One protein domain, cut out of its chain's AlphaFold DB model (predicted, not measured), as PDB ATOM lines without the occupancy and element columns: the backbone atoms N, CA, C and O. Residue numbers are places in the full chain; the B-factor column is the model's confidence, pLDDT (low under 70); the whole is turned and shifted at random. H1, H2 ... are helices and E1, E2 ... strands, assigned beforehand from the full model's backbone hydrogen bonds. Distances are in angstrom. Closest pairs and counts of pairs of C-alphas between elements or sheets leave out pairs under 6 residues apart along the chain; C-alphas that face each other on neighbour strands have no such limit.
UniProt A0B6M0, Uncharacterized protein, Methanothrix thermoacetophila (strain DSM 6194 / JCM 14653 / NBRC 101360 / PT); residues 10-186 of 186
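Overview. This is residues 10 to 186 of the 186 residues of an uncharacterized protein of Methanothrix thermoacetophila (strain DSM 6194 / JCM 14653 / NBRC 101360 / PT) (UniProt A0B6M0). A twisted sheet of four parallel strands makes the core, with the long helix H6 covering E3 on one face, H4 starting from the end of E1 on that same face, and the short helix H7 over the opposite face. H5, the longest helix, packs on H4 and H6, H9 packs on H4 and H5, and H2 and H1 lie farthest from the mean of the C-alphas, H2 packed on H8 and H1 close to it. The printed part has 177 residues, with nine named helices and four named strands in the order H1 H2 H3 E1 H4 H5 E2 H6 E3 H7 E4 H8 H9. The sheet's order is E3 E2 E1 E4, all parallel, and the class is mixed, helices and strands. The whole is compact and rounded, with a radius of gyration of the C-alphas of 14.9 A and spans of 42 by 34 by 32 A.

Arrangement. The sheet holds E3, residues 135 to 140, E2, residues 105 to 111, E1, residues 42 to 46, and E4, residues 153 to 155; E3 and E4 are its edge strands. It is strongly twisted, but only just: its C-alphas lie up to 4.3 A off the best plane. E3 and E2 are parallel at 22 degrees, with N 136 and O 106 at 2.8 A. E2 and E1 are parallel at 16 degrees, with N 45 and O 107 at 2.8 A. E1 and E4 are parallel at 29 degrees, with N 155 and O 44 at 2.8 A. H6, residues 117 to 130, is on the sheet over E3 at a height of 7.4 A and runs along the strands, at 2 degrees to E3 on the local plane; the closest C-alphas are those of Ala 121 and Ala 137, 4.9 A apart. H4, residues 47 to 59, is on the same face at a height of 10.7 A, over none of the strands. H7, residues 143 to 148, is on the opposite face at a height of 7.6 A. E2, H6, E3 and E1, H4, H5, residues 85 to 101, E2 are strand-helix-strand units, two parallel neighbour strands with helices between, and their crossovers are right-handed. E3, H7, E4 is a split unit, with E2 and E1 between its strands, and its crossover is right-handed too. H5 is the hub, touching four helices. It touches H4 at a steep tilt of 68 degrees, only just short of perpendicular, opposite ways, closest at the C-alphas of Ile 54 and Ala 90, 5.5 A. H9, residues 171 to 178, touches H4 at a shallow tilt of 24 degrees, the same way, closest at the C-alphas of Ile 54 and Pro 172, 5.5 A. H8, residues 159 to 164, only grazes the sheet with residues 161 to 162, and touches H2, residues 22 to 31, closest at the C-alphas of Arg 28 and Ile 162, 6.4 A. H1, residues 10 to 18, is close to H8 but not clearly touching, with the C-alphas of Arg 17 and Gly 159 7.1 A apart. H3, residues 35 to 38, only just touches H5, with 3 pairs of C-alphas within 8 A. Every O i to N i+4 pair is within hydrogen-bond range in H1, H4, H6, H7 and H9; the counts are 5 of 6 in H2, 12 of 13 in H5 and 1 of 2 in H8, and H3 is too short for such a pair.

Along the chain. H1 begins at C-alpha 10, (25.522, 47.734, -4.343). From first to last C-alpha H5 is 26.1 A long, E2 20.1 A, H6 19.8 A and H4 18.0 A. E1 begins at C-alpha 42, (22.786, 41.966, -34.744), and H9 ends at C-alpha 178, (12.237, 26.051, -21.687).

Size, cuts and confidence. The two C-alphas farthest apart are those of Ser 21 and Ala 130, 43.1 A. The printed part has no cut and ends at the chain's last residue, 186. The link from H4 to H5, residues 60 to 84, is long. The mean pLDDT of the printed part is 90.5, with residues 10 to 19 and 75 to 80 under 70.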
ATOM      1  N   GLU A  10      26.173  49.045  -4.316       51.47
ATOM      2  CA  GLU A  10      25.522  47.734  -4.343       51.47
ATOM      3  C   GLU A  10      24.073  47.787  -3.833       51.47
ATOM      4  O   GLU A  10      23.169  47.311  -4.516       51.47
ATOM      5  N   TYR A  11      23.808  48.462  -2.711       52.53
ATOM      6  CA  TYR A  11      22.444  48.657  -2.200       52.53
ATOM      7  C   TYR A  11      21.602  49.561  -3.102       52.53
ATOM      8  O   TYR A  11      20.399  49.342  -3.236       52.53
ATOM      9  N   ARG A  12      22.213  50.545  -3.776       58.25
ATOM     10  CA  ARG A  12      21.508  51.312  -4.817       58.25
ATOM     11  C   ARG A  12      21.150  50.450  -6.018       58.25
ATOM     12  O   ARG A  12      20.077  50.654  -6.567       58.25
ATOM     13  N   ASN A  13      22.006  49.502  -6.403       56.97
ATOM     14  CA  ASN A  13      21.699  48.527  -7.449       56.97
ATOM     15  C   ASN A  13      20.589  47.554  -7.030       56.97
ATOM     16  O   ASN A  13      19.773  47.189  -7.867       56.97
ATOM     17  N   ILE A  14      20.519  47.157  -5.753       59.78
ATOM     18  CA  ILE A  14      19.387  46.378  -5.222       59.78
ATOM     19  C   ILE A  14      18.101  47.207  -5.316       59.78
ATOM     20  O   ILE A  14      17.126  46.772  -5.921       59.78
ATOM     21  N   LEU A  15      18.107  48.427  -4.769       59.66
ATOM     22  CA  LEU A  15      16.931  49.304  -4.740       59.66
ATOM     23  C   LEU A  15      16.456  49.692  -6.146       59.66
ATOM     24  O   LEU A  15      15.259  49.669  -6.400       59.66
ATOM     25  N   SER A  16      17.371  49.976  -7.077       61.03
ATOM     26  CA  SER A  16      17.028  50.296  -8.470       61.03
ATOM     27  C   SER A  16      16.546  49.092  -9.284       61.03
ATOM     28  O   SER A  16      16.036  49.278 -10.388       61.03
ATOM     29  N   ARG A  17      16.717  47.866  -8.773       61.81
ATOM     30  CA  ARG A  17      16.213  46.624  -9.379       61.81
ATOM     31  C   ARG A  17      14.949  46.095  -8.694       61.81
ATOM     32  O   ARG A  17      14.233  45.329  -9.326       61.81
ATOM     33  N   ALA A  18      14.688  46.495  -7.448       61.16
ATOM     34  CA  ALA A  18      13.558  46.034  -6.638       61.16
ATOM     35  C   ALA A  18      12.413  47.054  -6.513       61.16
ATOM     36  O   ALA A  18      11.295  46.663  -6.211       61.16
ATOM     37  N   VAL A  19      12.677  48.350  -6.702       66.94
ATOM     38  CA  VAL A  19      11.659  49.406  -6.605       66.94
ATOM     39  C   VAL A  19      11.781  50.304  -7.827       66.94
ATOM     40  O   VAL A  19      12.616  51.212  -7.883       66.94
ATOM     41  N   LEU A  20      10.959  50.023  -8.833       75.44
ATOM     42  CA  LEU A  20      10.863  50.823 -10.047       75.44
ATOM     43  C   LEU A  20       9.624  51.708  -9.980       75.44
ATOM     44  O   LEU A  20       8.585  51.301  -9.470       75.44
ATOM     45  N   SER A  21       9.713  52.921 -10.524       84.38
ATOM     46  CA  SER A  21       8.486  53.644 -10.846       84.38
ATOM     47  C   SER A  21       7.780  52.943 -12.007       84.38
ATOM     48  O   SER A  21       8.435  52.401 -12.906       84.38
ATOM     49  N   ASP A  22       6.450  53.011 -12.024       86.38
ATOM     50  CA  ASP A  22       5.628  52.430 -13.091       86.38
ATOM     51  C   ASP A  22       6.084  52.869 -14.489       86.38
ATOM     52  O   ASP A  22       6.080  52.071 -15.428       86.38
ATOM     53  N   ASP A  23       6.514  54.126 -14.630       90.50
ATOM     54  CA  ASP A  23       6.994  54.680 -15.896       90.50
ATOM     55  C   ASP A  23       8.317  54.049 -16.345       90.50
ATOM     56  O   ASP A  23       8.467  53.709 -17.521       90.50
ATOM     57  N   VAL A  24       9.261  53.829 -15.421       91.19
ATOM     58  CA  VAL A  24      10.532  53.155 -15.734       91.19
ATOM     59  C   VAL A  24      10.273  51.694 -16.089       91.19
ATOM     60  O   VAL A  24      10.742  51.223 -17.127       91.19
ATOM     61  N   ALA A  25       9.466  50.987 -15.291       91.69
ATOM     62  CA  ALA A  25       9.116  49.596 -15.561       91.69
ATOM     63  C   ALA A  25       8.393  49.436 -16.909       91.69
ATOM     64  O   ALA A  25       8.691  48.529 -17.687       91.69
ATOM     65  N   ARG A  26       7.461  50.343 -17.233       93.62
ATOM     66  CA  ARG A  26       6.773  50.368 -18.533       93.62
ATOM     67  C   ARG A  26       7.741  50.643 -19.681       93.62
ATOM     68  O   ARG A  26       7.695  49.922 -20.673       93.62
ATOM     69  N   SER A  27       8.613  51.643 -19.545       95.00
ATOM     70  CA  SER A  27       9.613  51.989 -20.563       95.00
ATOM     71  C   SER A  27      10.504  50.793 -20.906       95.00
ATOM     72  O   SER A  27      10.672  50.456 -22.076       95.00
ATOM     73  N   ARG A  28      11.001  50.080 -19.890       95.31
ATOM     74  CA  ARG A  28      11.830  48.881 -20.075       95.31
ATOM     75  C   ARG A  28      11.066  47.717 -20.702       95.31
ATOM     76  O   ARG A  28      11.584  47.103 -21.631       95.31
ATOM     77  N   ARG A  29       9.819  47.459 -20.280       94.88
ATOM     78  CA  ARG A  29       8.964  46.422 -20.893       94.88
ATOM     79  C   ARG A  29       8.760  46.636 -22.388       94.88
ATOM     80  O   ARG A  29       8.772  45.669 -23.137       94.88
ATOM     81  N   LEU A  30       8.600  47.886 -22.826       96.06
ATOM     82  CA  LEU A  30       8.432  48.214 -24.246       96.06
ATOM     83  C   LEU A  30       9.687  47.937 -25.086       96.06
ATOM     84  O   LEU A  30       9.579  47.773 -26.297       96.06
ATOM     85  N   LYS A  31      10.865  47.880 -24.456       97.12
ATOM     86  CA  LYS A  31      12.133  47.552 -25.120       97.12
ATOM     87  C   LYS A  31      12.397  46.049 -25.178       97.12
ATOM     88  O   LYS A  31      13.259  45.633 -25.950       97.12
ATOM     89  N   ALA A  32      11.713  45.246 -24.365       96.62
ATOM     90  CA  ALA A  32      11.872  43.800 -24.371       96.62
ATOM     91  C   ALA A  32      11.314  43.214 -25.675       96.62
ATOM     92  O   ALA A  32      10.153  43.439 -26.017       96.62
ATOM     93  N   ILE A  33      12.132  42.446 -26.392       96.31
ATOM     94  CA  ILE A  33      11.719  41.769 -27.624       96.31
ATOM     95  C   ILE A  33      11.720  40.250 -27.445       96.31
ATOM     96  O   ILE A  33      12.498  39.695 -26.668       96.31
ATOM     97  N   GLY A  34      10.855  39.564 -28.192       94.38
ATOM     98  CA  GLY A  34      10.900  38.108 -28.316       94.38
ATOM     99  C   GLY A  34      12.029  37.633 -29.234       94.38
ATOM    100  O   GLY A  34      12.506  38.383 -30.090       94.38
ATOM    101  N   LEU A  35      12.434  36.367 -29.073       92.88
ATOM    102  CA  LEU A  35      13.519  35.731 -29.834       92.88
ATOM    103  C   LEU A  35      13.292  35.797 -31.353       92.88
ATOM    104  O   LEU A  35      14.236  35.922 -32.125       92.88
ATOM    105  N   GLU A  36      12.031  35.737 -31.776       92.69
ATOM    106  CA  GLU A  36      11.602  35.817 -33.170       92.69
ATOM    107  C   GLU A  36      11.959  37.147 -33.850       92.69
ATOM    108  O   GLU A  36      12.181  37.169 -35.058       92.69
ATOM    109  N   ASN A  37      12.088  38.233 -33.083       93.62
ATOM    110  CA  ASN A  37      12.430  39.557 -33.609       93.62
ATOM    111  C   ASN A  37      13.945  39.759 -33.783       93.62
ATOM    112  O   ASN A  37      14.368  40.825 -34.221       93.62
ATOM    113  N   LEU A  38      14.768  38.757 -33.441       95.31
ATOM    114  CA  LEU A  38      16.222  38.810 -33.616       95.31
ATOM    115  C   LEU A  38      16.693  38.258 -34.973       95.31
ATOM    116  O   LEU A  38      17.847  38.458 -35.345       95.31
ATOM    117  N   MET A  39      15.835  37.557 -35.720       94.56
ATOM    118  CA  MET A  39      16.241  36.871 -36.949       94.56
ATOM    119  C   MET A  39      16.866  37.830 -37.969       94.56
ATOM    120  O   MET A  39      16.248  38.812 -38.371       94.56
ATOM    121  N   GLY A  40      18.100  37.534 -38.391       93.38
ATOM    122  CA  GLY A  40      18.863  38.382 -39.312       93.38
ATOM    123  C   GLY A  40      19.321  39.729 -38.732       93.38
ATOM    124  O   GLY A  40      19.860  40.543 -39.476       93.38
ATOM    125  N   GLY A  41      19.116  39.971 -37.435       96.12
ATOM    126  CA  GLY A  41      19.601  41.147 -36.717       96.12
ATOM    127  C   GLY A  41      20.958  40.925 -36.049       96.12
ATOM    128  O   GLY A  41      21.465  39.805 -35.975       96.12
ATOM    129  N   VAL A  42      21.535  42.003 -35.518       98.06
ATOM    130  CA  VAL A  42      22.786  41.966 -34.744       98.06
ATOM    131  C   VAL A  42      22.465  41.843 -33.256       98.06
ATOM    132  O   VAL A  42      21.586  42.550 -32.751       98.06
ATOM    133  N   LEU A  43      23.190  40.968 -32.555       98.44
ATOM    134  CA  LEU A  43      23.054  40.740 -31.116       98.44
ATOM    135  C   LEU A  43      24.334  41.128 -30.373       98.44
ATOM    136  O   LEU A  43      25.397  40.570 -30.626       98.44
ATOM    137  N   HIS A  44      24.232  42.007 -29.382       98.44
ATOM    138  CA  HIS A  44      25.288  42.226 -28.395       98.44
ATOM    139  C   HIS A  44      24.901  41.594 -27.058       98.44
ATOM    140  O   HIS A  44      23.752  41.698 -26.647       98.44
ATOM    141  N   ILE A  45      25.836  40.949 -26.363       98.06
ATOM    142  CA  ILE A  45      25.552  40.188 -25.139       98.06
ATOM    143  C   ILE A  45      26.396  40.711 -23.979       98.06
ATOM    144  O   ILE A  45      27.625  40.788 -24.080       98.06
ATOM    145  N   ASP A  46      25.728  41.008 -22.865       95.44
ATOM    146  CA  ASP A  46      26.358  41.194 -21.558       95.44
ATOM    147  C   ASP A  46      26.696  39.825 -20.954       95.44
ATOM    148  O   ASP A  46      25.864  39.173 -20.315       95.44
ATOM    149  N   GLY A  47      27.912  39.345 -21.225       94.75
ATOM    150  CA  GLY A  47      28.264  37.946 -21.010       94.75
ATOM    151  C   GLY A  47      28.124  37.503 -19.555       94.75
ATOM    152  O   GLY A  47      27.532  36.461 -19.299       94.75
ATOM    153  N   TYR A  48      28.599  38.289 -18.583       91.50
ATOM    154  CA  TYR A  48      28.503  37.881 -17.177       91.50
ATOM    155  C   TYR A  48      27.083  37.964 -16.635       91.50
ATOM    156  O   TYR A  48      26.661  37.053 -15.926       91.50
ATOM    157  N   ASN A  49      26.333  39.013 -16.976       90.50
ATOM    158  CA  ASN A  49      24.948  39.137 -16.536       90.50
ATOM    159  C   ASN A  49      24.089  37.960 -17.035       90.50
ATOM    160  O   ASN A  49      23.334  37.367 -16.259       90.50
ATOM    161  N   VAL A  50      24.264  37.578 -18.303       95.31
ATOM    162  CA  VAL A  50      23.555  36.445 -18.905       95.31
ATOM    163  C   VAL A  50      24.024  35.118 -18.309       95.31
ATOM    164  O   VAL A  50      23.193  34.360 -17.813       95.31
ATOM    165  N   LEU A  51      25.334  34.844 -18.295       94.75
ATOM    166  CA  LEU A  51      25.865  33.557 -17.830       94.75
ATOM    167  C   LEU A  51      25.559  33.296 -16.356       94.75
ATOM    168  O   LEU A  51      25.106  32.206 -16.031       94.75
ATOM    169  N   ILE A  52      25.718  34.291 -15.477       91.62
ATOM    170  CA  ILE A  52      25.420  34.133 -14.044       91.62
ATOM    171  C   ILE A  52      23.947  33.781 -13.832       91.62
ATOM    172  O   ILE A  52      23.632  32.878 -13.064       91.62
ATOM    173  N   THR A  53      23.039  34.452 -14.545       93.56
ATOM    174  CA  THR A  53      21.604  34.175 -14.405       93.56
ATOM    175  C   THR A  53      21.260  32.768 -14.908       93.56
ATOM    176  O   THR A  53      20.435  32.089 -14.302       93.56
ATOM    177  N   ILE A  54      21.914  32.295 -15.977       95.88
ATOM    178  CA  ILE A  54      21.746  30.920 -16.470       95.88
ATOM    179  C   ILE A  54      22.332  29.899 -15.484       95.88
ATOM    180  O   ILE A  54      21.685  28.892 -15.210       95.88
ATOM    181  N   GLU A  55      23.508  30.159 -14.903       94.31
ATOM    182  CA  GLU A  55      24.089  29.304 -13.859       94.31
ATOM    183  C   GLU A  55      23.140  29.161 -12.664       94.31
ATOM    184  O   GLU A  55      22.930  28.050 -12.178       94.31
ATOM    185  N   SER A  56      22.502  30.252 -12.237       92.88
ATOM    186  CA  SER A  56      21.498  30.227 -11.167       92.88
ATOM    187  C   SER A  56      20.265  29.397 -11.535       92.88
ATOM    188  O   SER A  56      19.782  28.630 -10.705       92.88
ATOM    189  N   ILE A  57      19.815  29.438 -12.796       94.81
ATOM    190  CA  ILE A  57      18.747  28.551 -13.298       94.81
ATOM    191  C   ILE A  57      19.165  27.075 -13.218       94.81
ATOM    192  O   ILE A  57      18.385  26.248 -12.750       94.81
ATOM    193  N   ILE A  58      20.380  26.741 -13.666       94.31
ATOM    194  CA  ILE A  58      20.905  25.364 -13.676       94.31
ATOM    195  C   ILE A  58      21.049  24.824 -12.251       94.31
ATOM    196  O   ILE A  58      20.687  23.686 -11.960       94.31
ATOM    197  N   THR A  59      21.581  25.649 -11.350       92.12
ATOM    198  CA  THR A  59      21.897  25.255  -9.972       92.12
ATOM    199  C   THR A  59      20.692  25.294  -9.029       92.12
ATOM    200  O   THR A  59      20.817  24.889  -7.874       92.12
ATOM    201  N   GLY A  60      19.517  25.711  -9.517       90.25
ATOM    202  CA  GLY A  60      18.284  25.779  -8.731       90.25
ATOM    203  C   GLY A  60      18.257  26.938  -7.733       90.25
ATOM    204  O   GLY A  60      17.526  26.883  -6.746       90.25
ATOM    205  N   GLU A  61      19.061  27.971  -7.975       89.81
ATOM    206  CA  GLU A  61      19.088  29.184  -7.168       89.81
ATOM    207  C   GLU A  61      17.894  30.089  -7.523       89.81
ATOM    208  O   GLU A  61      17.344  30.038  -8.626       89.81
ATOM    209  N   ASP A  62      17.487  30.951  -6.587       89.38
ATOM    210  CA  ASP A  62      16.339  31.832  -6.810       89.38
ATOM    211  C   ASP A  62      16.614  32.860  -7.913       89.38
ATOM    212  O   ASP A  62      17.551  33.660  -7.830       89.38
ATOM    213  N   ILE A  63      15.716  32.895  -8.897       92.00
ATOM    214  CA  ILE A  63      15.629  33.947  -9.909       92.00
ATOM    215  C   ILE A  63      14.339  34.743  -9.727       92.00
ATOM    216  O   ILE A  63      13.290  34.192  -9.383       92.00
ATOM    217  N   PHE A  64      14.405  36.045  -9.988       91.56
ATOM    218  CA  PHE A  64      13.320  36.978  -9.705       91.56
ATOM    219  C   PHE A  64      12.778  37.592 -10.988       91.56
ATOM    220  O   PHE A  64      13.545  38.151 -11.767       91.56
ATOM    221  N   LEU A  65      11.464  37.511 -11.196       92.38
ATOM    222  CA  LEU A  65      10.759  38.248 -12.242       92.38
ATOM    223  C   LEU A  65      10.413  39.627 -11.688       92.38
ATOM    224  O   LEU A  65       9.592  39.727 -10.780       92.38
ATOM    225  N   CYS A  66      11.051  40.655 -12.238       90.50
ATOM    226  CA  CYS A  66      10.901  42.035 -11.784       90.50
ATOM    227  C   CYS A  66       9.738  42.746 -12.502       90.50
ATOM    228  O   CYS A  66       9.290  42.304 -13.564       90.50
ATOM    229  N   ASP A  67       9.316  43.904 -11.983       88.50
ATOM    230  CA  ASP A  67       8.231  44.736 -12.542       88.50
ATOM    231  C   ASP A  67       8.416  45.134 -14.017       88.50
ATOM    232  O   ASP A  67       7.451  45.364 -14.756       88.50
ATOM    233  N   ASP A  68       9.668  45.219 -14.470       90.44
ATOM    234  CA  ASP A  68      10.015  45.519 -15.859       90.44
ATOM    235  C   ASP A  68       9.992  44.296 -16.791       90.44
ATOM    236  O   ASP A  68      10.304  44.421 -17.974       90.44
ATOM    237  N   GLY A  69       9.581  43.129 -16.290       91.38
ATOM    238  CA  GLY A  69       9.398  41.902 -17.065       91.38
ATOM    239  C   GLY A  69      10.675  41.100 -17.323       91.38
ATOM    240  O   GLY A  69      10.582  40.035 -17.931       91.38
ATOM    241  N   PHE A  70      11.832  41.570 -16.852       94.06
ATOM    242  CA  PHE A  70      13.102  40.850 -16.950       94.06
ATOM    243  C   PHE A  70      13.308  39.940 -15.740       94.06
ATOM    244  O   PHE A  70      12.887  40.264 -14.621       94.06
ATOM    245  N   ILE A  71      13.998  38.818 -15.953       93.62
ATOM    246  CA  ILE A  71      14.459  37.968 -14.863       93.62
ATOM    247  C   ILE A  71      15.869  38.355 -14.425       93.62
ATOM    248  O   ILE A  71      16.737  38.692 -15.232       93.62
ATOM    249  N   ARG A  72      16.102  38.313 -13.116       90.44
ATOM    250  CA  ARG A  72      17.390  38.664 -12.518       90.44
ATOM    251  C   ARG A  72      17.758  37.690 -11.420       90.44
ATOM    252  O   ARG A  72      16.926  37.326 -10.591       90.44
ATOM    253  N   ASP A  73      19.033  37.342 -11.377       87.56
ATOM    254  CA  ASP A  73      19.656  36.816 -10.172       87.56
ATOM    255  C   ASP A  73      20.023  37.993  -9.249       87.56
ATOM    256  O   ASP A  73      20.833  38.848  -9.608       87.56
ATOM    257  N   MET A  74      19.433  38.058  -8.053       76.75
ATOM    258  CA  MET A  74      19.751  39.099  -7.060       76.75
ATOM    259  C   MET A  74      20.988  38.760  -6.209       76.75
ATOM    260  O   MET A  74      21.560  39.637  -5.563       76.75
ATOM    261  N   ARG A  75      21.442  37.504  -6.217       68.06
ATOM    262  CA  ARG A  75      22.610  37.013  -5.470       68.06
ATOM    263  C   ARG A  75      23.924  37.379  -6.145       68.06
ATOM    264  O   ARG A  75      24.945  37.471  -5.458       68.06
ATOM    265  N   CYS A  76      23.899  37.662  -7.453       62.94
ATOM    266  CA  CYS A  76      25.056  38.189  -8.188       62.94
ATOM    267  C   CYS A  76      25.646  39.460  -7.543       62.94
ATOM    268  O   CYS A  76      26.820  39.763  -7.725       62.94
ATOM    269  N   LEU A  77      24.853  40.167  -6.731       58.31
ATOM    270  CA  LEU A  77      25.243  41.382  -6.018       58.31
ATOM    271  C   LEU A  77      26.213  41.121  -4.857       58.31
ATOM    272  O   LEU A  77      26.915  42.037  -4.448       58.31
ATOM    273  N   PHE A  78      26.296  39.884  -4.357       55.69
ATOM    274  CA  PHE A  78      27.104  39.540  -3.181       55.69
ATOM    275  C   PHE A  78      28.295  38.624  -3.494       55.69
ATOM    276  O   PHE A  78      29.119  38.354  -2.617       55.69
ATOM    277  N   ARG A  79      28.404  38.103  -4.726       61.91
ATOM    278  CA  ARG A  79      29.418  37.100  -5.096       61.91
ATOM    279  C   ARG A  79      30.239  37.568  -6.291       61.91
ATOM    280  O   ARG A  79      29.712  37.846  -7.360       61.91
ATOM    281  N   LYS A  80      31.566  37.577  -6.133       68.19
ATOM    282  CA  LYS A  80      32.486  37.721  -7.269       68.19
ATOM    283  C   LYS A  80      32.373  36.486  -8.160       68.19
ATOM    284  O   LYS A  80      32.498  35.370  -7.653       68.19
ATOM    285  N   TYR A  81      32.191  36.697  -9.462       77.31
ATOM    286  CA  TYR A  81      32.121  35.612 -10.437       77.31
ATOM    287  C   TYR A  81      33.351  34.700 -10.356       77.31
ATOM    288  O   TYR A  81      34.495  35.166 -10.302       77.31
ATOM    289  N   ARG A  82      33.105  33.389 -10.383       75.06
ATOM    290  CA  ARG A  82      34.120  32.352 -10.564       75.06
ATOM    291  C   ARG A  82      33.530  31.282 -11.463       75.06
ATOM    292  O   ARG A  82      32.448  30.792 -11.164       75.06
ATOM    293  N   ARG A  83      34.277  30.904 -12.501       79.00
ATOM    294  CA  ARG A  83      33.915  29.778 -13.365       79.00
ATOM    295  C   ARG A  83      33.629  28.550 -12.500       79.00
ATOM    296  O   ARG A  83      34.444  28.197 -11.642       79.00
ATOM    297  N   SER A  84      32.473  27.945 -12.720       79.31
ATOM    298  CA  SER A  84      31.970  26.781 -12.001       79.31
ATOM    299  C   SER A  84      31.739  25.628 -12.984       79.31
ATOM    300  O   SER A  84      31.855  25.812 -14.196       79.31
ATOM    301  N   GLY A  85      31.393  24.438 -12.483       80.50
ATOM    302  CA  GLY A  85      30.954  23.342 -13.357       80.50
ATOM    303  C   GLY A  85      29.692  23.686 -14.163       80.50
ATOM    304  O   GLY A  85      29.488  23.124 -15.230       80.50
ATOM    305  N   ALA A  86      28.886  24.649 -13.693       89.12
ATOM    306  CA  ALA A  86      27.686  25.113 -14.384       89.12
ATOM    307  C   ALA A  86      27.988  26.117 -15.510       89.12
ATOM    308  O   ALA A  86      27.135  26.325 -16.367       89.12
ATOM    309  N   THR A  87      29.181  26.729 -15.550       91.69
ATOM    310  CA  THR A  87      29.518  27.728 -16.578       91.69
ATOM    311  C   THR A  87      29.495  27.128 -17.982       91.69
ATOM    312  O   THR A  87      28.964  27.747 -18.901       91.69
ATOM    313  N   ASP A  88      30.046  25.928 -18.167       92.31
ATOM    314  CA  ASP A  88      30.112  25.308 -19.494       92.31
ATOM    315  C   ASP A  88      28.706  24.926 -19.987       92.31
ATOM    316  O   ASP A  88      28.361  25.170 -21.143       92.31
ATOM    317  N   GLU A  89      27.852  24.420 -19.093       95.38
ATOM    318  CA  GLU A  89      26.437  24.167 -19.384       95.38
ATOM    319  C   GLU A  89      25.678  25.469 -19.691       95.38
ATOM    320  O   GLU A  89      24.905  25.524 -20.651       95.38
ATOM    321  N   ALA A  90      25.948  26.547 -18.949       96.50
ATOM    322  CA  ALA A  90      25.349  27.856 -19.189       96.50
ATOM    323  C   ALA A  90      25.720  28.422 -20.567       96.50
ATOM    324  O   ALA A  90      24.852  28.942 -21.275       96.50
ATOM    325  N   VAL A  91      26.986  28.276 -20.975       96.75
ATOM    326  CA  VAL A  91      27.437  28.634 -22.326       96.75
ATOM    327  C   VAL A  91      26.669  27.816 -23.360       96.75
ATOM    328  O   VAL A  91      26.096  28.407 -24.271       96.75
ATOM    329  N   GLN A  92      26.576  26.493 -23.206       96.69
ATOM    330  CA  GLN A  92      25.863  25.653 -24.176       96.69
ATOM    331  C   GLN A  92      24.381  26.023 -24.303       96.69
ATOM    332  O   GLN A  92      23.888  26.176 -25.419       96.69
ATOM    333  N   LEU A  93      23.678  26.261 -23.190       97.62
ATOM    334  CA  LEU A  93      22.279  26.705 -23.222       97.62
ATOM    335  C   LEU A  93      22.112  28.062 -23.923       97.62
ATOM    336  O   LEU A  93      21.152  28.256 -24.675       97.62
ATOM    337  N   MET A  94      23.044  28.992 -23.705       97.88
ATOM    338  CA  MET A  94      23.061  30.285 -24.389       97.88
ATOM    339  C   MET A  94      23.280  30.115 -25.903       97.88
ATOM    340  O   MET A  94      22.519  30.678 -26.693       97.88
ATOM    341  N   ILE A  95      24.268  29.310 -26.314       97.62
ATOM    342  CA  ILE A  95      24.543  28.981 -27.724       97.62
ATOM    343  C   ILE A  95      23.310  28.370 -28.398       97.62
ATOM    344  O   ILE A  95      22.938  28.777 -29.502       97.62
ATOM    345  N   ASP A  96      22.629  27.456 -27.710       97.12
ATOM    346  CA  ASP A  96      21.398  26.800 -28.156       97.12
ATOM    347  C   ASP A  96      20.282  27.804 -28.487       97.12
ATOM    348  O   ASP A  96      19.570  27.667 -29.489       97.12
ATOM    349  N   VAL A  97      20.107  28.822 -27.637       96.81
ATOM    350  CA  VAL A  97      19.105  29.880 -27.833       96.81
ATOM    351  C   VAL A  97      19.486  30.780 -29.006       96.81
ATOM    352  O   VAL A  97      18.644  31.043 -29.868       96.81
ATOM    353  N   ILE A  98      20.746  31.212 -29.072       96.69
ATOM    354  CA  ILE A  98      21.244  32.101 -30.133       96.69
ATOM    355  C   ILE A  98      21.152  31.414 -31.503       96.69
ATOM    356  O   ILE A  98      20.668  32.010 -32.466       96.69
ATOM    357  N   SER A  99      21.524  30.133 -31.578       95.50
ATOM    358  CA  SER A  99      21.467  29.330 -32.809       95.50
ATOM    359  C   SER A  99      20.057  29.270 -33.403       95.50
ATOM    360  O   SER A  99      19.881  29.309 -34.621       95.50
ATOM    361  N   ARG A 100      19.027  29.210 -32.549       93.62
ATOM    362  CA  ARG A 100      17.616  29.203 -32.979       93.62
ATOM    363  C   ARG A 100      17.157  30.554 -33.510       93.62
ATOM    364  O   ARG A 100      16.301  30.586 -34.389       93.62
ATOM    365  N   ALA A 101      17.715  31.641 -32.987       93.38
ATOM    366  CA  ALA A 101      17.384  32.992 -33.417       93.38
ATOM    367  C   ALA A 101      17.991  33.352 -34.776       93.38
ATOM    368  O   ALA A 101      17.419  34.169 -35.488       93.38
ATOM    369  N   ARG A 102      19.121  32.729 -35.146       94.44
ATOM    370  CA  ARG A 102      19.859  32.994 -36.395       94.44
ATOM    371  C   ARG A 102      20.148  34.495 -36.600       94.44
ATOM    372  O   ARG A 102      19.687  35.078 -37.588       94.44
ATOM    373  N   PRO A 103      20.869  35.138 -35.663       97.06
ATOM    374  CA  PRO A 103      21.326  36.508 -35.860       97.06
ATOM    375  C   PRO A 103      22.306  36.585 -37.041       97.06
ATOM    376  O   PRO A 103      22.959  35.598 -37.387       97.06
ATOM    377  N   SER A 104      22.422  37.764 -37.650       97.62
ATOM    378  CA  SER A 104      23.411  38.030 -38.698       97.62
ATOM    379  C   SER A 104      24.827  38.196 -38.146       97.62
ATOM    380  O   SER A 104      25.784  37.936 -38.867       97.62
ATOM    381  N   ASP A 105      24.953  38.662 -36.900       98.19
ATOM    382  CA  ASP A 105      26.224  38.797 -36.184       98.19
ATOM    383  C   ASP A 105      25.991  38.814 -34.663       98.19
ATOM    384  O   ASP A 105      24.941  39.269 -34.190       98.19
ATOM    385  N   VAL A 106      26.971  38.330 -33.897       98.44
ATOM    386  CA  VAL A 106      26.937  38.282 -32.430       98.44
ATOM    387  C   VAL A 106      28.227  38.842 -31.846       98.44
ATOM    388  O   VAL A 106      29.323  38.402 -32.180       98.44
ATOM    389  N   LEU A 107      28.109  39.755 -30.885       98.44
ATOM    390  CA  LEU A 107      29.229  40.229 -30.079       98.44
ATOM    391  C   LEU A 107      28.957  39.975 -28.599       98.44
ATOM    392  O   LEU A 107      28.125  40.643 -27.988       98.44
ATOM    393  N   LEU A 108      29.711  39.062 -27.994       98.38
ATOM    394  CA  LEU A 108      29.688  38.850 -26.551       98.38
ATOM    395  C   LEU A 108      30.827  39.616 -25.874       98.38
ATOM    396  O   LEU A 108      31.997  39.494 -26.252       98.38
ATOM    397  N   LEU A 109      30.479  40.401 -24.855       97.81
ATOM    398  CA  LEU A 109      31.426  41.196 -24.082       97.81
ATOM    399  C   LEU A 109      31.548  40.657 -22.655       97.81
ATOM    400  O   LEU A 109      30.556  40.498 -21.948       97.81
ATOM    401  N   LEU A 110      32.790  40.423 -22.229       95.12
ATOM    402  CA  LEU A 110      33.144  40.097 -20.847       95.12
ATOM    403  C   LEU A 110      33.987  41.216 -20.237       95.12
ATOM    404  O   LEU A 110      34.840  41.805 -20.905       95.12
ATOM    405  N   ASP A 111      33.785  41.495 -18.953       92.50
ATOM    406  CA  ASP A 111      34.618  42.459 -18.238       92.50
ATOM    407  C   ASP A 111      36.039  41.906 -18.066       92.50
ATOM    408  O   ASP A 111      36.266  40.863 -17.446       92.50
ATOM    409  N   LYS A 112      37.017  42.637 -18.607       92.75
ATOM    410  CA  LYS A 112      38.442  42.297 -18.550       92.75
ATOM    411  C   LYS A 112      38.989  42.227 -17.120       92.75
ATOM    412  O   LYS A 112      40.015  41.587 -16.901       92.75
ATOM    413  N   GLN A 113      38.354  42.896 -16.160       88.31
ATOM    414  CA  GLN A 113      38.784  42.903 -14.759       88.31
ATOM    415  C   GLN A 113      38.472  41.585 -14.040       88.31
ATOM    416  O   GLN A 113      39.047  41.310 -12.986       88.31
ATOM    417  N   ILE A 114      37.594  40.752 -14.605       86.56
ATOM    418  CA  ILE A 114      37.273  39.448 -14.036       86.56
ATOM    419  C   ILE A 114      38.349  38.436 -14.443       86.56
ATOM    420  O   ILE A 114      38.767  38.347 -15.602       86.56
ATOM    421  N   SER A 115      38.822  37.676 -13.454       86.06
ATOM    422  CA  SER A 115      39.862  36.663 -13.643       86.06
ATOM    423  C   SER A 115      39.438  35.624 -14.680       86.06
ATOM    424  O   SER A 115      38.292  35.174 -14.677       86.06
ATOM    425  N   ARG A 116      40.373  35.239 -15.557       89.25
ATOM    426  CA  ARG A 116      40.165  34.266 -16.648       89.25
ATOM    427  C   ARG A 116      39.059  34.653 -17.648       89.25
ATOM    428  O   ARG A 116      38.609  33.811 -18.418       89.25
ATOM    429  N   SER A 117      38.659  35.928 -17.694       92.38
ATOM    430  CA  SER A 117      37.708  36.456 -18.690       92.38
ATOM    431  C   SER A 117      38.181  36.251 -20.132       92.38
ATOM    432  O   SER A 117      37.370  35.986 -21.011       92.38
ATOM    433  N   GLY A 118      39.494  36.333 -20.377       95.31
ATOM    434  CA  GLY A 118      40.086  36.077 -21.693       95.31
ATOM    435  C   GLY A 118      39.975  34.619 -22.138       95.31
ATOM    436  O   GLY A 118      39.648  34.371 -23.292       95.31
ATOM    437  N   GLU A 119      40.191  33.671 -21.223       95.19
ATOM    438  CA  GLU A 119      40.018  32.237 -21.498       95.19
ATOM    439  C   GLU A 119      38.551  31.931 -21.805       95.19
ATOM    440  O   GLU A 119      38.251  31.350 -22.838       95.19
ATOM    441  N   LEU A 120      37.626  32.428 -20.976       95.31
ATOM    442  CA  LEU A 120      36.191  32.247 -21.207       95.31
ATOM    443  C   LEU A 120      35.729  32.872 -22.534       95.31
ATOM    444  O   LEU A 120      34.904  32.291 -23.230       95.31
ATOM    445  N   ALA A 121      36.263  34.039 -22.910       97.31
ATOM    446  CA  ALA A 121      35.980  34.637 -24.213       97.31
ATOM    447  C   ALA A 121      36.469  33.748 -25.369       97.31
ATOM    448  O   ALA A 121      35.760  33.616 -26.362       97.31
ATOM    449  N   SER A 122      37.648  33.130 -25.237       97.44
ATOM    450  CA  SER A 122      38.164  32.183 -26.233       97.44
ATOM    451  C   SER A 122      37.241  30.974 -26.367       97.44
ATOM    452  O   SER A 122      36.779  30.690 -27.468       97.44
ATOM    453  N   ASP A 123      36.891  30.341 -25.244       96.06
ATOM    454  CA  ASP A 123      36.025  29.156 -25.210       96.06
ATOM    455  C   ASP A 123      34.650  29.438 -25.844       96.06
ATOM    456  O   ASP A 123      34.132  28.644 -26.628       96.06
ATOM    457  N   ILE A 124      34.056  30.602 -25.549       97.88
ATOM    458  CA  ILE A 124      32.779  31.017 -26.149       97.88
ATOM    459  C   ILE A 124      32.939  31.301 -27.647       97.88
ATOM    460  O   ILE A 124      32.056  30.958 -28.430       97.88
ATOM    461  N   GLY A 125      34.047  31.920 -28.065       97.94
ATOM    462  CA  GLY A 125      34.335  32.157 -29.480       97.94
ATOM    463  C   GLY A 125      34.459  30.852 -30.272       97.94
ATOM    464  O   GLY A 125      33.903  30.734 -31.365       97.94
ATOM    465  N   GLU A 126      35.121  29.848 -29.697       97.75
ATOM    466  CA  GLU A 126      35.185  28.497 -30.261       97.75
ATOM    467  C   GLU A 126      33.798  27.846 -30.319       97.75
ATOM    468  O   GLU A 126      33.440  27.266 -31.345       97.75
ATOM    469  N   ALA A 127      32.978  28.011 -29.276       97.44
ATOM    470  CA  ALA A 127      31.606  27.511 -29.256       97.44
ATOM    471  C   ALA A 127      30.710  28.179 -30.318       97.44
ATOM    472  O   ALA A 127      29.922  27.488 -30.964       97.44
ATOM    473  N   PHE A 128      30.855  29.490 -30.562       97.94
ATOM    474  CA  PHE A 128      30.173  30.168 -31.673       97.94
ATOM    475  C   PHE A 128      30.572  29.566 -33.021       97.94
ATOM    476  O   PHE A 128      29.696  29.222 -33.815       97.94
ATOM    477  N   SER A 129      31.875  29.382 -33.250       97.19
ATOM    478  CA  SER A 129      32.399  28.783 -34.481       97.19
ATOM    479  C   SER A 129      31.870  27.359 -34.694       97.19
ATOM    480  O   SER A 129      31.345  27.043 -35.760       97.19
ATOM    481  N   ALA A 130      31.917  26.519 -33.653       97.38
ATOM    482  CA  ALA A 130      31.426  25.142 -33.698       97.38
ATOM    483  C   ALA A 130      29.913  25.052 -33.973       97.38
ATOM    484  O   ALA A 130      29.465  24.125 -34.646       97.38
ATOM    485  N   ALA A 131      29.133  26.024 -33.492       96.81
ATOM    486  CA  ALA A 131      27.694  26.117 -33.733       96.81
ATOM    487  C   ALA A 131      27.324  26.832 -35.051       96.81
ATOM    488  O   ALA A 131      26.142  26.938 -35.377       96.81
ATOM    489  N   GLY A 132      28.306  27.338 -35.809       96.81
ATOM    490  CA  GLY A 132      28.067  28.106 -37.033       96.81
ATOM    491  C   GLY A 132      27.404  29.468 -36.794       96.81
ATOM    492  O   GLY A 132      26.749  29.996 -37.692       96.81
ATOM    493  N   ILE A 133      27.544  30.032 -35.591       97.69
ATOM    494  CA  ILE A 133      27.053  31.371 -35.262       97.69
ATOM    495  C   ILE A 133      28.079  32.397 -35.768       97.69
ATOM    496  O   ILE A 133      29.233  32.353 -35.334       97.69
ATOM    497  N   PRO A 134      27.694  33.344 -36.644       97.12
ATOM    498  CA  PRO A 134      28.570  34.450 -37.010       97.12
ATOM    499  C   PRO A 134      28.728  35.362 -35.794       97.12
ATOM    500  O   PRO A 134      27.765  35.987 -35.354       97.12
ATOM    501  N   GLY A 135      29.915  35.393 -35.197       96.69
ATOM    502  CA  GLY A 135      30.136  36.244 -34.042       96.69
ATOM    503  C   GLY A 135      31.486  36.084 -33.371       96.69
ATOM    504  O   GLY A 135      32.303  35.232 -33.717       96.69
ATOM    505  N   THR A 136      31.716  36.942 -32.383       97.75
ATOM    506  CA  THR A 136      32.941  36.980 -31.587       97.75
ATOM    507  C   THR A 136      32.628  37.163 -30.110       97.75
ATOM    508  O   THR A 136      31.669  37.833 -29.723       97.75
ATOM    509  N   ALA A 137      33.478  36.593 -29.262       98.19
ATOM    510  CA  ALA A 137      33.498  36.866 -27.835       98.19
ATOM    511  C   ALA A 137      34.827  37.535 -27.480       98.19
ATOM    512  O   ALA A 137      35.896  37.093 -27.904       98.19
ATOM    513  N   ARG A 138      34.777  38.639 -26.730       97.31
ATOM    514  CA  ARG A 138      35.984  39.372 -26.329       97.31
ATOM    515  C   ARG A 138      35.844  40.028 -24.970       97.31
ATOM    516  O   ARG A 138      34.749  40.265 -24.468       97.31
ATOM    517  N   THR A 139      36.989  40.388 -24.404       96.50
ATOM    518  CA  THR A 139      37.035  41.173 -23.173       96.50
ATOM    519  C   THR A 139      37.060  42.671 -23.468       96.50
ATOM    520  O   THR A 139      37.687  43.122 -24.430       96.50
ATOM    521  N   ALA A 140      36.408  43.461 -22.620       94.69
ATOM    522  CA  ALA A 140      36.425  44.918 -22.667       94.69
ATOM    523  C   ALA A 140      36.689  45.493 -21.270       94.69
ATOM    524  O   ALA A 140      36.345  44.888 -20.261       94.69
ATOM    525  N   ARG A 141      37.323  46.671 -21.204       91.75
ATOM    526  CA  ARG A 141      37.522  47.384 -19.926       91.75
ATOM    527  C   ARG A 141      36.243  48.043 -19.409       91.75
ATOM    528  O   ARG A 141      36.140  48.275 -18.214       91.75
ATOM    529  N   ASP A 142      35.340  48.395 -20.317       91.06
ATOM    530  CA  ASP A 142      34.084  49.084 -20.030       91.06
ATOM    531  C   ASP A 142      32.991  48.458 -20.906       91.06
ATOM    532  O   ASP A 142      32.747  48.882 -22.040       91.06
ATOM    533  N   VAL A 143      32.434  47.350 -20.409       92.25
ATOM    534  CA  VAL A 143      31.374  46.585 -21.082       92.25
ATOM    535  C   VAL A 143      30.103  47.425 -21.159       92.25
ATOM    536  O   VAL A 143      29.555  47.605 -22.246       92.25
ATOM    537  N   ASP A 144      29.707  48.026 -20.035       90.75
ATOM    538  CA  ASP A 144      28.570  48.934 -19.908       90.75
ATOM    539  C   ASP A 144      28.534  49.999 -21.002       90.75
ATOM    540  O   ASP A 144      27.519  50.163 -21.678       90.75
ATOM    541  N   ARG A 145      29.628  50.745 -21.186       91.81
ATOM    542  CA  ARG A 145      29.685  51.805 -22.200       91.81
ATOM    543  C   ARG A 145      29.557  51.249 -23.614       91.81
ATOM    544  O   ARG A 145      28.894  51.866 -24.450       91.81
ATOM    545  N   GLY A 146      30.181  50.102 -23.881       91.44
ATOM    546  CA  GLY A 146      30.064  49.418 -25.167       91.44
ATOM    547  C   GLY A 146      28.618  49.030 -25.475       91.44
ATOM    548  O   GLY A 146      28.134  49.283 -26.574       91.44
ATOM    549  N   LEU A 147      27.904  48.495 -24.485       94.75
ATOM    550  CA  LEU A 147      26.517  48.063 -24.647       94.75
ATOM    551  C   LEU A 147      25.531  49.236 -24.704       94.75
ATOM    552  O   LEU A 147      24.647  49.240 -25.554       94.75
ATOM    553  N   LYS A 148      25.712  50.278 -23.882       94.25
ATOM    554  CA  LYS A 148      24.843  51.475 -23.871       94.25
ATOM    555  C   LYS A 148      24.896  52.285 -25.168       94.25
ATOM    556  O   LYS A 148      23.967  53.027 -25.451       94.25
ATOM    557  N   SER A 149      25.981  52.169 -25.935       92.50
ATOM    558  CA  SER A 149      26.142  52.834 -27.238       92.50
ATOM    559  C   SER A 149      25.770  51.944 -28.430       92.50
ATOM    560  O   SER A 149      25.924  52.353 -29.580       92.50
ATOM    561  N   SER A 150      25.276  50.733 -28.165       93.06
ATOM    562  CA  SER A 150      24.875  49.771 -29.183       93.06
ATOM    563  C   SER A 150      23.613  50.213 -29.926       93.06
ATOM    564  O   SER A 150      22.597  50.519 -29.306       93.06
ATOM    565  N   SER A 151      23.646  50.148 -31.257       93.75
ATOM    566  CA  SER A 151      22.444  50.188 -32.102       93.75
ATOM    567  C   SER A 151      21.822  48.803 -32.333       93.75
ATOM    568  O   SER A 151      20.718  48.713 -32.864       93.75
ATOM    569  N   ALA A 152      22.525  47.733 -31.951       96.56
ATOM    570  CA  ALA A 152      22.072  46.347 -32.031       96.56
ATOM    571  C   ALA A 152      21.133  45.978 -30.869       96.56
ATOM    572  O   ALA A 152      21.091  46.679 -29.852       96.56
ATOM    573  N   VAL A 153      20.436  44.840 -30.988       97.88
ATOM    574  CA  VAL A 153      19.693  44.242 -29.866       97.88
ATOM    575  C   VAL A 153      20.686  43.866 -28.773       97.88
ATOM    576  O   VAL A 153      21.710  43.247 -29.064       97.88
ATOM    577  N   VAL A 154      20.386  44.202 -27.517       98.25
ATOM    578  CA  VAL A 154      21.267  43.874 -26.388       98.25
ATOM    579  C   VAL A 154      20.652  42.799 -25.497       98.25
ATOM    580  O   VAL A 154      19.595  42.999 -24.906       98.25
ATOM    581  N   ALA A 155      21.322  41.657 -25.359       97.75
ATOM    582  CA  ALA A 155      20.977  40.646 -24.374       97.75
ATOM    583  C   ALA A 155      21.546  41.015 -23.000       97.75
ATOM    584  O   ALA A 155      22.746  40.875 -22.755       97.75
ATOM    585  N   THR A 156      20.679  41.521 -22.127       94.81
ATOM    586  CA  THR A 156      21.004  41.921 -20.755       94.81
ATOM    587  C   THR A 156      19.721  42.036 -19.939       94.81
ATOM    588  O   THR A 156      18.657  42.353 -20.475       94.81
ATOM    589  N   SER A 157      19.832  41.829 -18.631       90.00
ATOM    590  CA  SER A 157      18.816  42.215 -17.654       90.00
ATOM    591  C   SER A 157      19.229  43.452 -16.844       90.00
ATOM    592  O   SER A 157      18.485  43.879 -15.958       90.00
ATOM    593  N   ASP A 158      20.383  44.077 -17.113       89.31
ATOM    594  CA  ASP A 158      20.809  45.275 -16.387       89.31
ATOM    595  C   ASP A 158      19.953  46.491 -16.764       89.31
ATOM    596  O   ASP A 158      20.008  47.000 -17.884       89.31
ATOM    597  N   GLY A 159      19.184  46.991 -15.795       89.44
ATOM    598  CA  GLY A 159      18.291  48.129 -15.986       89.44
ATOM    599  C   GLY A 159      18.979  49.376 -16.546       89.44
ATOM    600  O   GLY A 159      18.405  50.042 -17.399       89.44
ATOM    601  N   ILE A 160      20.224  49.662 -16.144       89.38
ATOM    602  CA  ILE A 160      20.963  50.838 -16.620       89.38
ATOM    603  C   ILE A 160      21.298  50.681 -18.105       89.38
ATOM    604  O   ILE A 160      21.249  51.658 -18.848       89.38
ATOM    605  N   ILE A 161      21.635  49.473 -18.561       93.00
ATOM    606  CA  ILE A 161      21.872  49.217 -19.987       93.00
ATOM    607  C   ILE A 161      20.548  49.285 -20.754       93.00
ATOM    608  O   ILE A 161      20.472  49.989 -21.762       93.00
ATOM    609  N   ILE A 162      19.492  48.642 -20.240       94.94
ATOM    610  CA  ILE A 162      18.153  48.646 -20.853       94.94
ATOM    611  C   ILE A 162      17.646  50.081 -21.051       94.94
ATOM    612  O   ILE A 162      17.076  50.401 -22.093       94.94
ATOM    613  N   ASP A 163      17.901  50.984 -20.104       94.25
ATOM    614  CA  ASP A 163      17.475  52.385 -20.193       94.25
ATOM    615  C   ASP A 163      18.093  53.131 -21.394       94.25
ATOM    616  O   ASP A 163      17.455  54.037 -21.932       94.25
ATOM    617  N   HIS A 164      19.260  52.704 -21.893       95.50
ATOM    618  CA  HIS A 164      19.989  53.382 -22.975       95.50
ATOM    619  C   HIS A 164      19.825  52.739 -24.358       95.50
ATOM    620  O   HIS A 164      20.078  53.399 -25.362       95.50
ATOM    621  N   VAL A 165      19.396  51.480 -24.433       96.56
ATOM    622  CA  VAL A 165      19.267  50.751 -25.708       96.56
ATOM    623  C   VAL A 165      17.852  50.848 -26.276       96.56
ATOM    624  O   VAL A 165      16.896  51.121 -25.546       96.56
ATOM    625  N   SER A 166      17.700  50.609 -27.579       95.81
ATOM    626  CA  SER A 166      16.388  50.596 -28.247       95.81
ATOM    627  C   SER A 166      15.635  49.280 -28.052       95.81
ATOM    628  O   SER A 166      14.407  49.272 -28.004       95.81
ATOM    629  N   SER A 167      16.357  48.163 -27.950       97.19
ATOM    630  CA  SER A 167      15.773  46.828 -27.824       97.19
ATOM    631  C   SER A 167      16.661  45.929 -26.978       97.19
ATOM    632  O   SER A 167      17.885  45.926 -27.133       97.19
ATOM    633  N   ALA A 168      16.032  45.155 -26.100       97.81
ATOM    634  CA  ALA A 168      16.694  44.248 -25.181       97.81
ATOM    635  C   ALA A 168      16.087  42.843 -25.253       97.81
ATOM    636  O   ALA A 168      14.880  42.684 -25.440       97.81
ATOM    637  N   LEU A 169      16.930  41.826 -25.091       97.88
ATOM    638  CA  LEU A 169      16.537  40.419 -25.104       97.88
ATOM    639  C   LEU A 169      16.912  39.750 -23.780       97.88
ATOM    640  O   LEU A 169      18.060  39.799 -23.348       97.88
ATOM    641  N   ASP A 170      15.965  39.056 -23.165       97.44
ATOM    642  CA  ASP A 170      16.219  38.296 -21.942       97.44
ATOM    643  C   ASP A 170      16.475  36.816 -22.273       97.44
ATOM    644  O   ASP A 170      15.569  35.979 -22.258       97.44
ATOM    645  N   ILE A 171      17.722  36.491 -22.635       97.69
ATOM    646  CA  ILE A 171      18.136  35.105 -22.919       97.69
ATOM    647  C   ILE A 171      17.869  34.179 -21.715       97.69
ATOM    648  O   ILE A 171      17.275  33.114 -21.926       97.69
ATOM    649  N   PRO A 172      18.241  34.545 -20.471       97.12
ATOM    650  CA  PRO A 172      17.916  33.730 -19.305       97.12
ATOM    651  C   PRO A 172      16.416  33.420 -19.171       97.12
ATOM    652  O   PRO A 172      16.065  32.270 -18.903       97.12
ATOM    653  N   ALA A 173      15.515  34.380 -19.417       96.94
ATOM    654  CA  ALA A 173      14.067  34.136 -19.352       96.94
ATOM    655  C   ALA A 173      13.598  33.076 -20.362       96.94
ATOM    656  O   ALA A 173      12.741  32.241 -20.048       96.94
ATOM    657  N   LEU A 174      14.174  33.069 -21.569       96.94
ATOM    658  CA  LEU A 174      13.872  32.058 -22.587       96.94
ATOM    659  C   LEU A 174      14.293  30.655 -22.135       96.94
ATOM    660  O   LEU A 174      13.563  29.686 -22.374       96.94
ATOM    661  N   ILE A 175      15.440  30.553 -21.459       97.12
ATOM    662  CA  ILE A 175      15.965  29.300 -20.902       97.12
ATOM    663  C   ILE A 175      15.105  28.838 -19.725       97.12
ATOM    664  O   ILE A 175      14.638  27.698 -19.739       97.12
ATOM    665  N   ALA A 176      14.801  29.723 -18.770       96.62
ATOM    666  CA  ALA A 176      13.931  29.418 -17.633       96.62
ATOM    667  C   ALA A 176      12.571  28.873 -18.099       96.62
ATOM    668  O   ALA A 176      12.109  27.840 -17.611       96.62
ATOM    669  N   ARG A 177      11.969  29.499 -19.125       95.38
ATOM    670  CA  ARG A 177      10.715  29.028 -19.736       95.38
ATOM    671  C   ARG A 177      10.856  27.636 -20.359       95.38
ATOM    672  O   ARG A 177       9.963  26.812 -20.188       95.38
ATOM    673  N   ARG A 178      11.957  27.365 -21.072       94.69
ATOM    674  CA  ARG A 178      12.237  26.051 -21.687       94.69
ATOM    675  C   ARG A 178      12.440  24.958 -20.632       94.69
ATOM    676  O   ARG A 178      12.008  23.833 -20.855       94.69
ATOM    677  N   MET A 179      13.065  25.292 -19.504       95.69
ATOM    678  CA  MET A 179      13.340  24.372 -18.393       95.69
ATOM    679  C   MET A 179      12.195  24.284 -17.371       95.69
ATOM    680  O   MET A 179      12.303  23.547 -16.399       95.69
ATOM    681  N   MET A 180      11.095  25.018 -17.581       95.19
ATOM    682  CA  MET A 180       9.960  25.109 -16.651       95.19
ATOM    683  C   MET A 180      10.342  25.606 -15.243       95.19
ATOM    684  O   MET A 180       9.633  25.337 -14.271       95.19
ATOM    685  N   VAL A 181      11.427  26.378 -15.133       95.06
ATOM    686  CA  VAL A 181      11.839  27.036 -13.887       95.06
ATOM    687  C   VAL A 181      10.971  28.273 -13.682       95.06
ATOM    688  O   VAL A 181      10.856  29.127 -14.563       95.06
ATOM    689  N   LYS A 182      10.317  28.359 -12.521       92.94
ATOM    690  CA  LYS A 182       9.403  29.457 -12.190       92.94
ATOM    691  C   LYS A 182      10.137  30.529 -11.381       92.94
ATOM    692  O   LYS A 182      10.523  30.232 -10.253       92.94
ATOM    693  N   PRO A 183      10.292  31.757 -11.904       92.31
ATOM    694  CA  PRO A 183      10.865  32.845 -11.129       92.31
ATOM    695  C   PRO A 183       9.917  33.319 -10.024       92.31
ATOM    696  O   PRO A 183       8.691  33.301 -10.180       92.31
ATOM    697  N   ILE A 184      10.505  33.788  -8.926       91.38
ATOM    698  CA  ILE A 184       9.800  34.452  -7.830       91.38
ATOM    699  C   ILE A 184       9.395  35.846  -8.309       91.38
ATOM    700  O   ILE A 184      10.219  36.583  -8.842       91.38
ATOM    701  N   ARG A 185       8.124  36.214  -8.150       86.44
ATOM    702  CA  ARG A 185       7.655  37.566  -8.477       86.44
ATOM    703  C   ARG A 185       7.937  38.500  -7.308       86.44
ATOM    704  O   ARG A 185       7.629  38.133  -6.173       86.44
ATOM    705  N   ILE A 186       8.494  39.664  -7.611       76.88
ATOM    706  CA  ILE A 186       8.722  40.769  -6.674       76.88
ATOM    707  C   ILE A 186       8.032  42.018  -7.184       76.88
ATOM    708  O   ILE A 186       7.927  42.127  -8.426       76.88
TER     709      ILE A 186